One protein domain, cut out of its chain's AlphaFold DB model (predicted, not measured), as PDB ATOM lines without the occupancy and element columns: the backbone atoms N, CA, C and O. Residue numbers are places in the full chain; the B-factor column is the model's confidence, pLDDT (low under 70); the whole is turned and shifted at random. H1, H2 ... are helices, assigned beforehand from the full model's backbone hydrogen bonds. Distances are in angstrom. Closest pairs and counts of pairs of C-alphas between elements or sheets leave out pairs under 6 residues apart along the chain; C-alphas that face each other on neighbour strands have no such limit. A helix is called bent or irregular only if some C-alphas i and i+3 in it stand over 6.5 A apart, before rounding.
ATOM      1  N   ARG A   5     551.508 430.320 385.848       92.62
ATOM      2  CA  ARG A   5     550.761 430.782 384.666       92.62
ATOM      3  C   ARG A   5     549.501 431.566 385.049       92.62
ATOM      4  O   ARG A   5     549.255 432.611 384.466       92.62
ATOM      5  N   TRP A   6     548.756 431.104 386.056       92.00
ATOM      6  CA  TRP A   6     547.583 431.819 386.573       92.00
ATOM      7  C   TRP A   6     547.947 433.172 387.185       92.00
ATOM      8  O   TRP A   6     547.272 434.157 386.919       92.00
ATOM      9  N   LEU A   7     549.030 433.243 387.964       89.62
ATOM     10  CA  LEU A   7     549.484 434.509 388.554       89.62
ATOM     11  C   LEU A   7     549.928 435.515 387.487       89.62
ATOM     12  O   LEU A   7     549.604 436.694 387.588       89.62
ATOM     13  N   ILE A   8     550.622 435.041 386.448       93.12
ATOM     14  CA  ILE A   8     550.991 435.873 385.296       93.12
ATOM     15  C   ILE A   8     549.734 436.373 384.582       93.12
ATOM     16  O   ILE A   8     549.657 437.553 384.271       93.12
ATOM     17  N   LEU A   9     548.736 435.509 384.370       94.19
ATOM     18  CA  LEU A   9     547.475 435.909 383.744       94.19
ATOM     19  C   LEU A   9     546.761 436.999 384.550       94.19
ATOM     20  O   LEU A   9     546.344 437.995 383.973       94.19
ATOM     21  N   VAL A  10     546.662 436.848 385.874       92.12
ATOM     22  CA  VAL A  10     546.060 437.869 386.748       92.12
ATOM     23  C   VAL A  10     546.818 439.191 386.643       92.12
ATOM     24  O   VAL A  10     546.192 440.233 386.487       92.12
ATOM     25  N   LEU A  11     548.152 439.159 386.673       90.94
ATOM     26  CA  LEU A  11     548.967 440.366 386.532       90.94
ATOM     27  C   LEU A  11     548.730 441.055 385.182       90.94
ATOM     28  O   LEU A  11     548.539 442.266 385.138       90.94
ATOM     29  N   VAL A  12     548.705 440.285 384.090       93.50
ATOM     30  CA  VAL A  12     548.414 440.805 382.747       93.50
ATOM     31  C   VAL A  12     547.025 441.439 382.711       93.50
ATOM     32  O   VAL A  12     546.890 442.552 382.219       93.50
ATOM     33  N   LEU A  13     546.010 440.784 383.276       92.12
ATOM     34  CA  LEU A  13     544.648 441.318 383.316       92.12
ATOM     35  C   LEU A  13     544.559 442.632 384.098       92.12
ATOM     36  O   LEU A  13     543.891 443.542 383.627       92.12
ATOM     37  N   VAL A  14     545.260 442.764 385.229       91.75
ATOM     38  CA  VAL A  14     545.297 444.013 386.017       91.75
ATOM     39  C   VAL A  14     545.945 445.163 385.249       91.75
ATOM     40  O   VAL A  14     545.531 446.306 385.392       91.75
ATOM     41  N   VAL A  15     546.967 444.882 384.437       88.94
ATOM     42  CA  VAL A  15     547.643 445.913 383.633       88.94
ATOM     43  C   VAL A  15     546.838 446.270 382.384       88.94
ATOM     44  O   VAL A  15     546.861 447.415 381.947       88.94
ATOM     45  N   VAL A  16     546.118 445.307 381.805       90.19
ATOM     46  CA  VAL A  16     545.317 445.508 380.590       90.19
ATOM     47  C   VAL A  16     543.949 446.122 380.901       90.19
ATOM     48  O   VAL A  16     543.439 446.892 380.094       90.19
ATOM     49  N   SER A  17     543.346 445.838 382.058       87.56
ATOM     50  CA  SER A  17     542.001 446.325 382.397       87.56
ATOM     51  C   SER A  17     541.820 447.852 382.356       87.56
ATOM     52  O   SER A  17     540.782 448.283 381.858       87.56
ATOM     53  N   PRO A  18     542.781 448.698 382.788       85.62
ATOM     54  CA  PRO A  18     542.637 450.152 382.726       85.62
ATOM     55  C   PRO A  18     542.587 450.678 381.290       85.62
ATOM     56  O   PRO A  18     541.993 451.723 381.051       85.62
ATOM     57  N   LEU A  19     543.147 449.946 380.315       83.88
ATOM     58  CA  LEU A  19     543.063 450.330 378.903       83.88
ATOM     59  C   LEU A  19     541.608 450.376 378.427       83.88
ATOM     60  O   LEU A  19     541.252 451.247 377.640       83.88
ATOM     61  N   PHE A  20     540.750 449.489 378.934       80.94
ATOM     62  CA  PHE A  20     539.323 449.535 378.620       80.94
ATOM     63  C   PHE A  20     538.621 450.722 379.279       80.94
ATOM     64  O   PHE A  20     537.787 451.347 378.636       80.94
ATOM     65  N   GLY A  21     538.971 451.045 380.527       77.38
ATOM     66  CA  GLY A  21     538.356 452.157 381.256       77.38
ATOM     67  C   GLY A  21     538.722 453.531 380.696       77.38
ATOM     68  O   GLY A  21     537.894 454.427 380.724       77.38
ATOM     69  N   VAL A  22     539.936 453.682 380.161       77.00
ATOM     70  CA  VAL A  22     540.459 454.981 379.707       77.00
ATOM     71  C   VAL A  22     540.321 455.136 378.195       77.00
ATOM     72  O   VAL A  22     539.768 456.112 377.717       77.00
ATOM     73  N   ILE A  23     540.793 454.153 377.424       79.25
ATOM     74  CA  ILE A  23     540.812 454.232 375.954       79.25
ATOM     75  C   ILE A  23     539.540 453.611 375.374       79.25
ATOM     76  O   ILE A  23     538.924 454.146 374.458       79.25
ATOM     77  N   GLY A  24     539.139 452.454 375.905       81.25
ATOM     78  CA  GLY A  24     537.958 451.738 375.427       81.25
ATOM     79  C   GLY A  24     536.674 452.548 375.598       81.25
ATOM     80  O   GLY A  24     535.854 452.553 374.685       81.25
ATOM     81  N   ALA A  25     536.535 453.252 376.724       83.12
ATOM     82  CA  ALA A  25     535.392 454.110 377.024       83.12
ATOM     83  C   ALA A  25     535.208 455.220 375.978       83.12
ATOM     84  O   ALA A  25     534.105 455.378 375.456       83.12
ATOM     85  N   GLU A  26     536.287 455.909 375.596       80.56
ATOM     86  CA  GLU A  26     536.249 456.940 374.550       80.56
ATOM     87  C   GLU A  26     535.862 456.353 373.185       80.56
ATOM     88  O   GLU A  26     534.994 456.892 372.498       80.56
ATOM     89  N   ILE A  27     536.448 455.211 372.803       86.38
ATOM     90  CA  ILE A  27     536.196 454.570 371.499       86.38
ATOM     91  C   ILE A  27     534.726 454.168 371.338       86.38
ATOM     92  O   ILE A  27     534.168 454.282 370.247       86.38
ATOM     93  N   VAL A  28     534.100 453.668 372.405       87.88
ATOM     94  CA  VAL A  28     532.694 453.237 372.365       87.88
ATOM     95  C   VAL A  28     531.716 454.370 372.677       87.88
ATOM     96  O   VAL A  28     530.508 454.136 372.673       87.88
ATOM     97  N   GLY A  29     532.217 455.580 372.946       83.88
ATOM     98  CA  GLY A  29     531.400 456.722 373.347       83.88
ATOM     99  C   GLY A  29     530.652 456.475 374.657       83.88
ATOM    100  O   GLY A  29     529.500 456.891 374.795       83.88
ATOM    101  N   TYR A  30     531.262 455.752 375.600       84.00
ATOM    102  CA  TYR A  30     530.678 455.553 376.920       84.00
ATOM    103  C   TYR A  30     530.614 456.890 377.658       84.00
ATOM    104  O   TYR A  30     531.610 457.596 377.758       84.00
ATOM    105  N   HIS A  31     529.436 457.200 378.187       83.06
ATOM    106  CA  HIS A  31     529.206 458.340 379.065       83.06
ATOM    107  C   HIS A  31     528.624 457.808 380.369       83.06
ATOM    108  O   HIS A  31     527.761 456.918 380.349       83.06
ATOM    109  N   GLU A  32     529.083 458.336 381.499       82.00
ATOM    110  CA  GLU A  32     528.587 457.898 382.793       82.00
ATOM    111  C   GLU A  32     527.110 458.317 382.957       82.00
ATOM    112  O   GLU A  32     526.753 459.469 382.695       82.00
ATOM    113  N   PRO A  33     526.202 457.408 383.373       85.75
ATOM    114  CA  PRO A  33     524.779 457.730 383.493       85.75
ATOM    115  C   PRO A  33     524.487 458.896 384.441       85.75
ATOM    116  O   PRO A  33     523.486 459.592 384.258       85.75
ATOM    117  N   LEU A  34     525.332 459.080 385.459       83.81
ATOM    118  CA  LEU A  34     525.201 460.160 386.425       83.81
ATOM    119  C   LEU A  34     525.533 461.515 385.789       83.81
ATOM    120  O   LEU A  34     524.728 462.434 385.922       83.81
ATOM    121  N   ASP A  35     526.620 461.600 385.022       83.94
ATOM    122  CA  ASP A  35     527.005 462.817 384.296       83.94
ATOM    123  C   ASP A  35     525.912 463.251 383.324       83.94
ATOM    124  O   ASP A  35     525.445 464.385 383.369       83.94
ATOM    125  N   LEU A  36     525.385 462.311 382.534       87.25
ATOM    126  CA  LEU A  36     524.277 462.591 381.618       87.25
ATOM    127  C   LEU A  36     523.013 463.070 382.344       87.25
ATOM    128  O   LEU A  36     522.242 463.869 381.806       87.25
ATOM    129  N   ALA A  37     522.740 462.543 383.538       88.50
ATOM    130  CA  ALA A  37     521.589 462.967 384.326       88.50
ATOM    131  C   ALA A  37     521.777 464.395 384.857       88.50
ATOM    132  O   ALA A  37     520.821 465.176 384.826       88.50
ATOM    133  N   VAL A  38     522.988 464.732 385.301       87.12
ATOM    134  CA  VAL A  38     523.358 466.066 385.785       87.12
ATOM    135  C   VAL A  38     523.321 467.077 384.646       87.12
ATOM    136  O   VAL A  38     522.605 468.070 384.763       87.12
ATOM    137  N   GLU A  39     523.972 466.797 383.515       87.88
ATOM    138  CA  GLU A  39     523.954 467.661 382.328       87.88
ATOM    139  C   GLU A  39     522.523 467.979 381.885       87.88
ATOM    140  O   GLU A  39     522.159 469.142 381.724       87.88
ATOM    141  N   ARG A  40     521.660 466.959 381.775       89.31
ATOM    142  CA  ARG A  40     520.252 467.144 381.384       89.31
ATOM    143  C   ARG A  40     519.433 467.904 382.422       89.31
ATOM    144  O   ARG A  40     518.465 468.580 382.066       89.31
ATOM    145  N   ALA A  41     519.734 467.743 383.708       90.44
ATOM    146  CA  ALA A  41     519.068 468.497 384.763       90.44
ATOM    147  C   ALA A  41     519.473 469.977 384.710       90.44
ATOM    148  O   ALA A  41     518.604 470.847 384.774       90.44
ATOM    149  N   CYS A  42     520.764 470.250 384.523       90.31
ATOM    150  CA  CYS A  42     521.319 471.588 384.365       90.31
ATOM    151  C   CYS A  42     520.781 472.291 383.111       90.31
ATOM    152  O   CYS A  42     520.305 473.421 383.212       90.31
ATOM    153  N   GLU A  43     520.708 471.594 381.972       91.06
ATOM    154  CA  GLU A  43     520.119 472.103 380.725       91.06
ATOM    155  C   GLU A  43     518.664 472.560 380.926       91.06
ATOM    156  O   GLU A  43     518.282 473.654 380.516       91.06
ATOM    157  N   LYS A  44     517.848 471.765 381.635       93.38
ATOM    158  CA  LYS A  44     516.452 472.123 381.951       93.38
ATOM    159  C   LYS A  44     516.327 473.334 382.868       93.38
ATOM    160  O   LYS A  44     515.318 474.034 382.814       93.38
ATOM    161  N   LEU A  45     517.305 473.533 383.743       93.31
ATOM    162  CA  LEU A  45     517.352 474.643 384.689       93.31
ATOM    163  C   LEU A  45     518.030 475.887 384.093       93.31
ATOM    164  O   LEU A  45     517.977 476.947 384.712       93.31
ATOM    165  N   GLY A  46     518.630 475.778 382.902       92.38
ATOM    166  CA  GLY A  46     519.375 476.860 382.258       92.38
ATOM    167  C   GLY A  46     520.649 477.246 383.013       92.38
ATOM    168  O   GLY A  46     521.059 478.403 382.958       92.38
ATOM    169  N   ILE A  47     521.238 476.304 383.752       90.50
ATOM    170  CA  ILE A  47     522.480 476.488 384.511       90.50
ATOM    171  C   ILE A  47     523.590 475.641 383.892       90.50
ATOM    172  O   ILE A  47     523.319 474.597 383.301       90.50
ATOM    173  N   GLU A  48     524.837 476.074 384.039       84.19
ATOM    174  CA  GLU A  48     525.984 475.262 383.635       84.19
ATOM    175  C   GLU A  48     526.180 474.094 384.619       84.19
ATOM    176  O   GLU A  48     525.955 474.259 385.827       84.19
ATOM    177  N   PRO A  49     526.549 472.897 384.130       80.44
ATOM    178  CA  PRO A  49     526.919 471.798 385.006       80.44
ATOM    179  C   PRO A  49     528.151 472.190 385.834       80.44
ATOM    180  O   PRO A  49     529.054 472.855 385.327       80.44
ATOM    181  N   PRO A  50     528.189 471.831 387.125       77.31
ATOM    182  CA  PRO A  50     529.336 472.138 387.961       77.31
ATOM    183  C   PRO A  50     530.581 471.385 387.470       77.31
ATOM    184  O   PRO A  50     530.558 470.165 387.380       77.31
ATOM    185  N   ASP A  51     531.693 472.100 387.272       68.06
ATOM    186  CA  ASP A  51     533.023 471.512 387.009       68.06
ATOM    187  C   ASP A  51     533.621 470.792 388.238       68.06
ATOM    188  O   ASP A  51     534.746 470.286 388.208       68.06
ATOM    189  N   VAL A  52     532.914 470.813 389.370       63.38
ATOM    190  CA  VAL A  52     533.408 470.301 390.646       63.38
ATOM    191  C   VAL A  52     532.952 468.877 390.902       63.38
ATOM    192  O   VAL A  52     531.780 468.537 390.768       63.38
ATOM    193  N   SER A  53     533.924 468.105 391.376       69.88
ATOM    194  CA  SER A  53     533.793 466.794 391.990       69.88
ATOM    195  C   SER A  53     532.489 466.614 392.774       69.88
ATOM    196  O   SER A  53     532.168 467.418 393.656       69.88
ATOM    197  N   TYR A  54     531.752 465.539 392.484       74.12
ATOM    198  CA  TYR A  54     530.486 465.231 393.159       74.12
ATOM    199  C   TYR A  54     530.686 464.896 394.639       74.12
ATOM    200  O   TYR A  54     529.769 465.049 395.452       74.12
ATOM    201  N   TRP A  55     531.885 464.448 395.008       79.00
ATOM    202  CA  TRP A  55     532.251 464.116 396.372       79.00
ATOM    203  C   TRP A  55     533.480 464.903 396.826       79.00
ATOM    204  O   TRP A  55     534.583 464.655 396.372       79.00
ATOM    205  N   SER A  56     533.332 465.786 397.815       80.81
ATOM    206  CA  SER A  56     534.429 466.620 398.337       80.81
ATOM    207  C   SER A  56     535.081 466.074 399.619       80.81
ATOM    208  O   SER A  56     535.592 466.840 400.437       80.81
ATOM    209  N   GLY A  57     534.964 464.769 399.877       84.06
ATOM    210  CA  GLY A  57     535.457 464.151 401.110       84.06
ATOM    211  C   GLY A  57     536.979 463.980 401.151       84.06
ATOM    212  O   GLY A  57     537.727 464.608 400.413       84.06
ATOM    213  N   LEU A  58     537.451 463.076 402.020       84.56
ATOM    214  CA  LEU A  58     538.890 462.817 402.208       84.56
ATOM    215  C   LEU A  58     539.604 462.344 400.924       84.56
ATOM    216  O   LEU A  58     540.799 462.575 400.772       84.56
ATOM    217  N   LEU A  59     538.868 461.707 400.011       83.50
ATOM    218  CA  LEU A  59     539.305 461.356 398.659       83.50
ATOM    219  C   LEU A  59     538.237 461.841 397.676       83.50
ATOM    220  O   LEU A  59     537.227 461.144 397.539       83.50
ATOM    221  N   PRO A  60     538.404 463.021 397.056       83.56
ATOM    222  CA  PRO A  60     537.411 463.549 396.135       83.56
ATOM    223  C   PRO A  60     537.200 462.626 394.935       83.56
ATOM    224  O   PRO A  60     538.179 462.174 394.348       83.56
ATOM    225  N   ASP A  61     535.954 462.262 394.635       79.69
ATOM    226  CA  ASP A  61     535.575 461.236 393.636       79.69
ATOM    227  C   ASP A  61     536.435 459.961 393.646       79.69
ATOM    228  O   ASP A  61     536.726 459.366 392.611       79.69
ATOM    229  N   TYR A  62     536.870 459.527 394.835       82.12
ATOM    230  CA  TYR A  62     537.744 458.357 395.003       82.12
ATOM    231  C   TYR A  62     539.107 458.478 394.296       82.12
ATOM    232  O   TYR A  62     539.806 457.481 394.108       82.12
ATOM    233  N   THR A  63     539.510 459.702 393.962       84.69
ATOM    234  CA  THR A  63     540.819 460.035 393.403       84.69
ATOM    235  C   THR A  63     541.823 460.359 394.506       84.69
ATOM    236  O   THR A  63     541.474 460.685 395.646       84.69
ATOM    237  N   VAL A  64     543.109 460.254 394.169       87.69
ATOM    238  CA  VAL A  64     544.211 460.661 395.045       87.69
ATOM    239  C   VAL A  64     544.845 461.920 394.454       87.69
ATOM    240  O   VAL A  64     545.334 461.863 393.323       87.69
ATOM    241  N   PRO A  65     544.896 463.044 395.194       85.06
ATOM    242  CA  PRO A  65     545.494 464.275 394.691       85.06
ATOM    243  C   PRO A  65     546.934 464.069 394.204       85.06
ATOM    244  O   PRO A  65     547.776 463.535 394.927       85.06
ATOM    245  N   GLY A  66     547.220 464.508 392.977       85.69
ATOM    246  CA  GLY A  66     548.542 464.388 392.354       85.69
ATOM    247  C   GLY A  66     548.858 463.015 391.749       85.69
ATOM    248  O   GLY A  66     549.960 462.830 391.232       85.69
ATOM    249  N   LEU A  67     547.920 462.062 391.782       88.69
ATOM    250  CA  LEU A  67     548.049 460.769 391.117       88.69
ATOM    251  C   LEU A  67     547.253 460.762 389.809       88.69
ATOM    252  O   LEU A  67     546.112 461.196 389.768       88.69
ATOM    253  N   ASN A  68     547.858 460.248 388.739       88.50
ATOM    254  CA  ASN A  68     547.168 460.050 387.466       88.50
ATOM    255  C   ASN A  68     546.137 458.909 387.570       88.50
ATOM    256  O   ASN A  68     546.467 457.849 388.106       88.50
ATOM    257  N   ASP A  69     544.946 459.086 386.995       83.12
ATOM    258  CA  ASP A  69     543.834 458.127 387.105       83.12
ATOM    259  C   ASP A  69     544.181 456.733 386.581       83.12
ATOM    260  O   ASP A  69     543.897 455.730 387.235       83.12
ATOM    261  N   VAL A  70     544.899 456.644 385.455       84.81
ATOM    262  CA  VAL A  70     545.338 455.362 384.878       84.81
ATOM    263  C   VAL A  70     546.234 454.612 385.861       84.81
ATOM    264  O   VAL A  70     546.076 453.408 386.082       84.81
ATOM    265  N   VAL A  71     547.167 455.330 386.489       87.50
ATOM    266  CA  VAL A  71     548.062 454.773 387.511       87.50
ATOM    267  C   VAL A  71     547.267 454.389 388.762       87.50
ATOM    268  O   VAL A  71     547.488 453.310 389.316       87.50
ATOM    269  N   GLY A  72     546.307 455.219 389.172       88.69
ATOM    270  CA  GLY A  72     545.391 454.952 390.278       88.69
ATOM    271  C   GLY A  72     544.587 453.666 390.080       88.69
ATOM    272  O   GLY A  72     544.506 452.846 390.999       88.69
ATOM    273  N   TYR A  73     544.080 453.418 388.871       88.25
ATOM    274  CA  TYR A  73     543.365 452.188 388.528       88.25
ATOM    275  C   TYR A  73     544.262 450.950 388.595       88.25
ATOM    276  O   TYR A  73     543.853 449.936 389.164       88.25
ATOM    277  N   ILE A  74     545.501 451.026 388.089       89.38
ATOM    278  CA  ILE A  74     546.468 449.917 388.188       89.38
ATOM    279  C   ILE A  74     546.766 449.604 389.656       89.38
ATOM    280  O   ILE A  74     546.707 448.443 390.066       89.38
ATOM    281  N   ILE A  75     547.067 450.629 390.461       91.69
ATOM    282  CA  ILE A  75     547.369 450.465 391.888       91.69
ATOM    283  C   ILE A  75     546.173 449.843 392.609       91.69
ATOM    284  O   ILE A  75     546.343 448.865 393.335       91.69
ATOM    285  N   SER A  76     544.965 450.345 392.362       91.12
ATOM    286  CA  SER A  76     543.733 449.822 392.962       91.12
ATOM    287  C   SER A  76     543.498 448.355 392.589       91.12
ATOM    288  O   SER A  76     543.190 447.536 393.456       91.12
ATOM    289  N   GLY A  77     543.738 447.988 391.326       91.81
ATOM    290  CA  GLY A  77     543.679 446.602 390.860       91.81
ATOM    291  C   GLY A  77     544.696 445.697 391.562       91.81
ATOM    292  O   GLY A  77     544.345 444.611 392.028       91.81
ATOM    293  N   LEU A  78     545.943 446.154 391.715       94.00
ATOM    294  CA  LEU A  78     546.983 445.424 392.449       94.00
ATOM    295  C   LEU A  78     546.628 445.253 393.930       94.00
ATOM    296  O   LEU A  78     546.818 444.164 394.475       94.00
ATOM    297  N   VAL A  79     546.084 446.291 394.572       94.81
ATOM    298  CA  VAL A  79     545.629 446.244 395.969       94.81
ATOM    299  C   VAL A  79     544.491 445.236 396.128       94.81
ATOM    300  O   VAL A  79     544.561 444.380 397.010       94.81
ATOM    301  N   GLY A  80     543.490 445.260 395.245       93.94
ATOM    302  CA  GLY A  80     542.390 444.292 395.252       93.94
ATOM    303  C   GLY A  80     542.882 442.848 395.106       93.94
ATOM    304  O   GLY A  80     542.506 441.972 395.887       93.94
ATOM    305  N   VAL A  81     543.800 442.598 394.167       94.19
ATOM    306  CA  VAL A  81     544.430 441.279 393.995       94.19
ATOM    307  C   VAL A  81     545.226 440.869 395.239       94.19
ATOM    308  O   VAL A  81     545.131 439.719 395.678       94.19
ATOM    309  N   ALA A  82     545.987 441.787 395.837       94.38
ATOM    310  CA  ALA A  82     546.771 441.522 397.038       94.38
ATOM    311  C   ALA A  82     545.882 441.136 398.231       94.38
ATOM    312  O   ALA A  82     546.181 440.155 398.917       94.38
ATOM    313  N   ILE A  83     544.765 441.840 398.438       96.31
ATOM    314  CA  ILE A  83     543.803 441.557 399.515       96.31
ATOM    315  C   ILE A  83     543.254 440.128 399.416       96.31
ATOM    316  O   ILE A  83     543.036 439.489 400.441       96.31
ATOM    317  N   LEU A  84     543.081 439.591 398.207       92.31
ATOM    318  CA  LEU A  84     542.605 438.219 398.008       92.31
ATOM    319  C   LEU A  84     543.732 437.178 398.119       92.31
ATOM    320  O   LEU A  84     543.569 436.132 398.754       92.31
ATOM    321  N   LEU A  85     544.886 437.440 397.499       90.88
ATOM    322  CA  LEU A  85     545.961 436.450 397.381       90.88
ATOM    323  C   LEU A  85     546.838 436.338 398.631       90.88
ATOM    324  O   LEU A  85     547.322 435.241 398.919       90.88
ATOM    325  N   ILE A  86     547.045 437.423 399.384       93.00
ATOM    326  CA  ILE A  86     547.875 437.395 400.597       93.00
ATOM    327  C   ILE A  86     547.265 436.462 401.655       93.00
ATOM    328  O   ILE A  86     547.967 435.539 402.080       93.00
ATOM    329  N   PRO A  87     545.981 436.591 402.052       93.06
ATOM    330  CA  PRO A  87     545.376 435.679 403.022       93.06
ATOM    331  C   PRO A  87     545.390 434.228 402.539       93.06
ATOM    332  O   PRO A  87     545.743 433.327 403.301       93.06
ATOM    333  N   TYR A  88     545.094 433.999 401.253       88.88
ATOM    334  CA  TYR A  88     545.175 432.672 400.641       88.88
ATOM    335  C   TYR A  88     546.574 432.054 400.793       88.88
ATOM    336  O   TYR A  88     546.711 430.901 401.213       88.88
ATOM    337  N   ALA A  89     547.625 432.821 400.494       87.81
ATOM    338  CA  ALA A  89     549.007 432.371 400.621       87.81
ATOM    339  C   ALA A  89     549.402 432.106 402.083       87.81
ATOM    340  O   ALA A  89     550.077 431.113 402.359       87.81
ATOM    341  N   VAL A  90     548.962 432.952 403.020       91.81
ATOM    342  CA  VAL A  90     549.231 432.799 404.460       91.81
ATOM    343  C   VAL A  90     548.587 431.527 405.010       91.81
ATOM    344  O   VAL A  90     549.269 430.744 405.670       91.81
ATOM    345  N   VAL A  91     547.309 431.273 404.707       90.81
ATOM    346  CA  VAL A  91     546.605 430.056 405.150       90.81
ATOM    347  C   VAL A  91     547.249 428.808 404.556       90.81
ATOM    348  O   VAL A  91     547.446 427.822 405.263       90.81
ATOM    349  N   ARG A  92     547.632 428.851 403.275       83.25
ATOM    350  CA  ARG A  92     548.305 427.731 402.610       83.25
ATOM    351  C   ARG A  92     549.663 427.407 403.229       83.25
ATOM    352  O   ARG A  92     549.999 426.238 403.283       83.25
ATOM    353  N   ARG A  93     550.443 428.397 403.675       77.88
ATOM    354  CA  ARG A  93     551.754 428.156 404.314       77.88
ATOM    355  C   ARG A  93     551.656 427.497 405.694       77.88
ATOM    356  O   ARG A  93     552.661 426.992 406.173       77.88
ATOM    357  N   ARG A  94     550.491 427.558 406.349       72.81
ATOM    358  CA  ARG A  94     550.254 426.970 407.680       72.81
ATOM    359  C   ARG A  94     549.687 425.545 407.641       72.81
ATOM    360  O   ARG A  94     549.560 424.942 408.700       72.81
ATOM    361  N   LYS A  95     549.310 425.048 406.462       55.09
ATOM    362  CA  LYS A  95     548.886 423.661 406.226       55.09
ATOM    363  C   LYS A  95     550.008 422.897 405.542       55.09
ATOM    364  O   LYS A  95     550.125 421.694 405.836       55.09
TER     365      LYS A  95
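AT A GLANCE: This is residues 5 to 95 of the 95 residues of the protein "Cobalamin biosynthesis protein" of Candidatus Korarchaeota archaeon (UniProt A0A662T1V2). The long helix H3 and the bent helix H1 lie side by side at one end of an extended rod, running opposite ways, and the helix H2 makes the other end, touching no other helix. A long loop, residues 46 to 68, folds back from H2 to H3, and residues 86 to 95, of which 86 to 93 belong to H3, stick out free of the rest. The printed part has 91 residues with three named helices, in the order H1, H2, H3, and no named strand; the class is all helix. It is only just extended, close to loose, with a radius of gyration of the C-alphas of 18.6 A and spans of 65 by 32 by 23 A.

HOW THE PARTS SIT: H3, residues 69 to 93, has a kink of 27 degrees near residue 85. H1, residues 5 to 27, was assigned as one helix by its hydrogen bonds but is bent, with C-alphas 15 and 18 being 6.6 A apart; its arms H1a, residues 5 to 15, and H1b, residues 18 to 27, stand at a steep tilt of 49 degrees. With residues 74 to 78 alone, H3 touches H1a, opposite ways at a shallow tilt of 26 degrees; the closest C-alphas, of Val 14 and Gly 77, are 5.7 A apart. With residues 70 to 74 alone, H3 touches H1b, opposite ways at 36 degrees, only just steep; the closest C-alphas, of Pro 18 and Tyr 73, are 6.2 A apart. H2, residues 33 to 45, is apart from H1a, H1b and H3. Every O i to N i+4 pair is within hydrogen-bond range in H1a and H2, against 4 of 6 in H1b and 19 of 21 in H3.

IN THESE COORDINATES: H3 is 35.5 A long from C-alpha 69 to C-alpha 93 at (551.754, 428.156, 404.314). H1a, 15.5 A, begins with C-alpha 5 at (550.761, 430.782, 384.666), and H1b measures 13.7 A. H2, 18.5 A, ends with C-alpha 45 at (517.352, 474.643, 384.689).

THE WHOLE: The C-alphas of Gly 46 and Lys 95, the two farthest apart, are 65.4 A apart. The printed part has no cut; the link from H1 to H2 is tight and that from H2 to H3 long. Residues 51 to 53 and residue 95 have a pLDDT under 70.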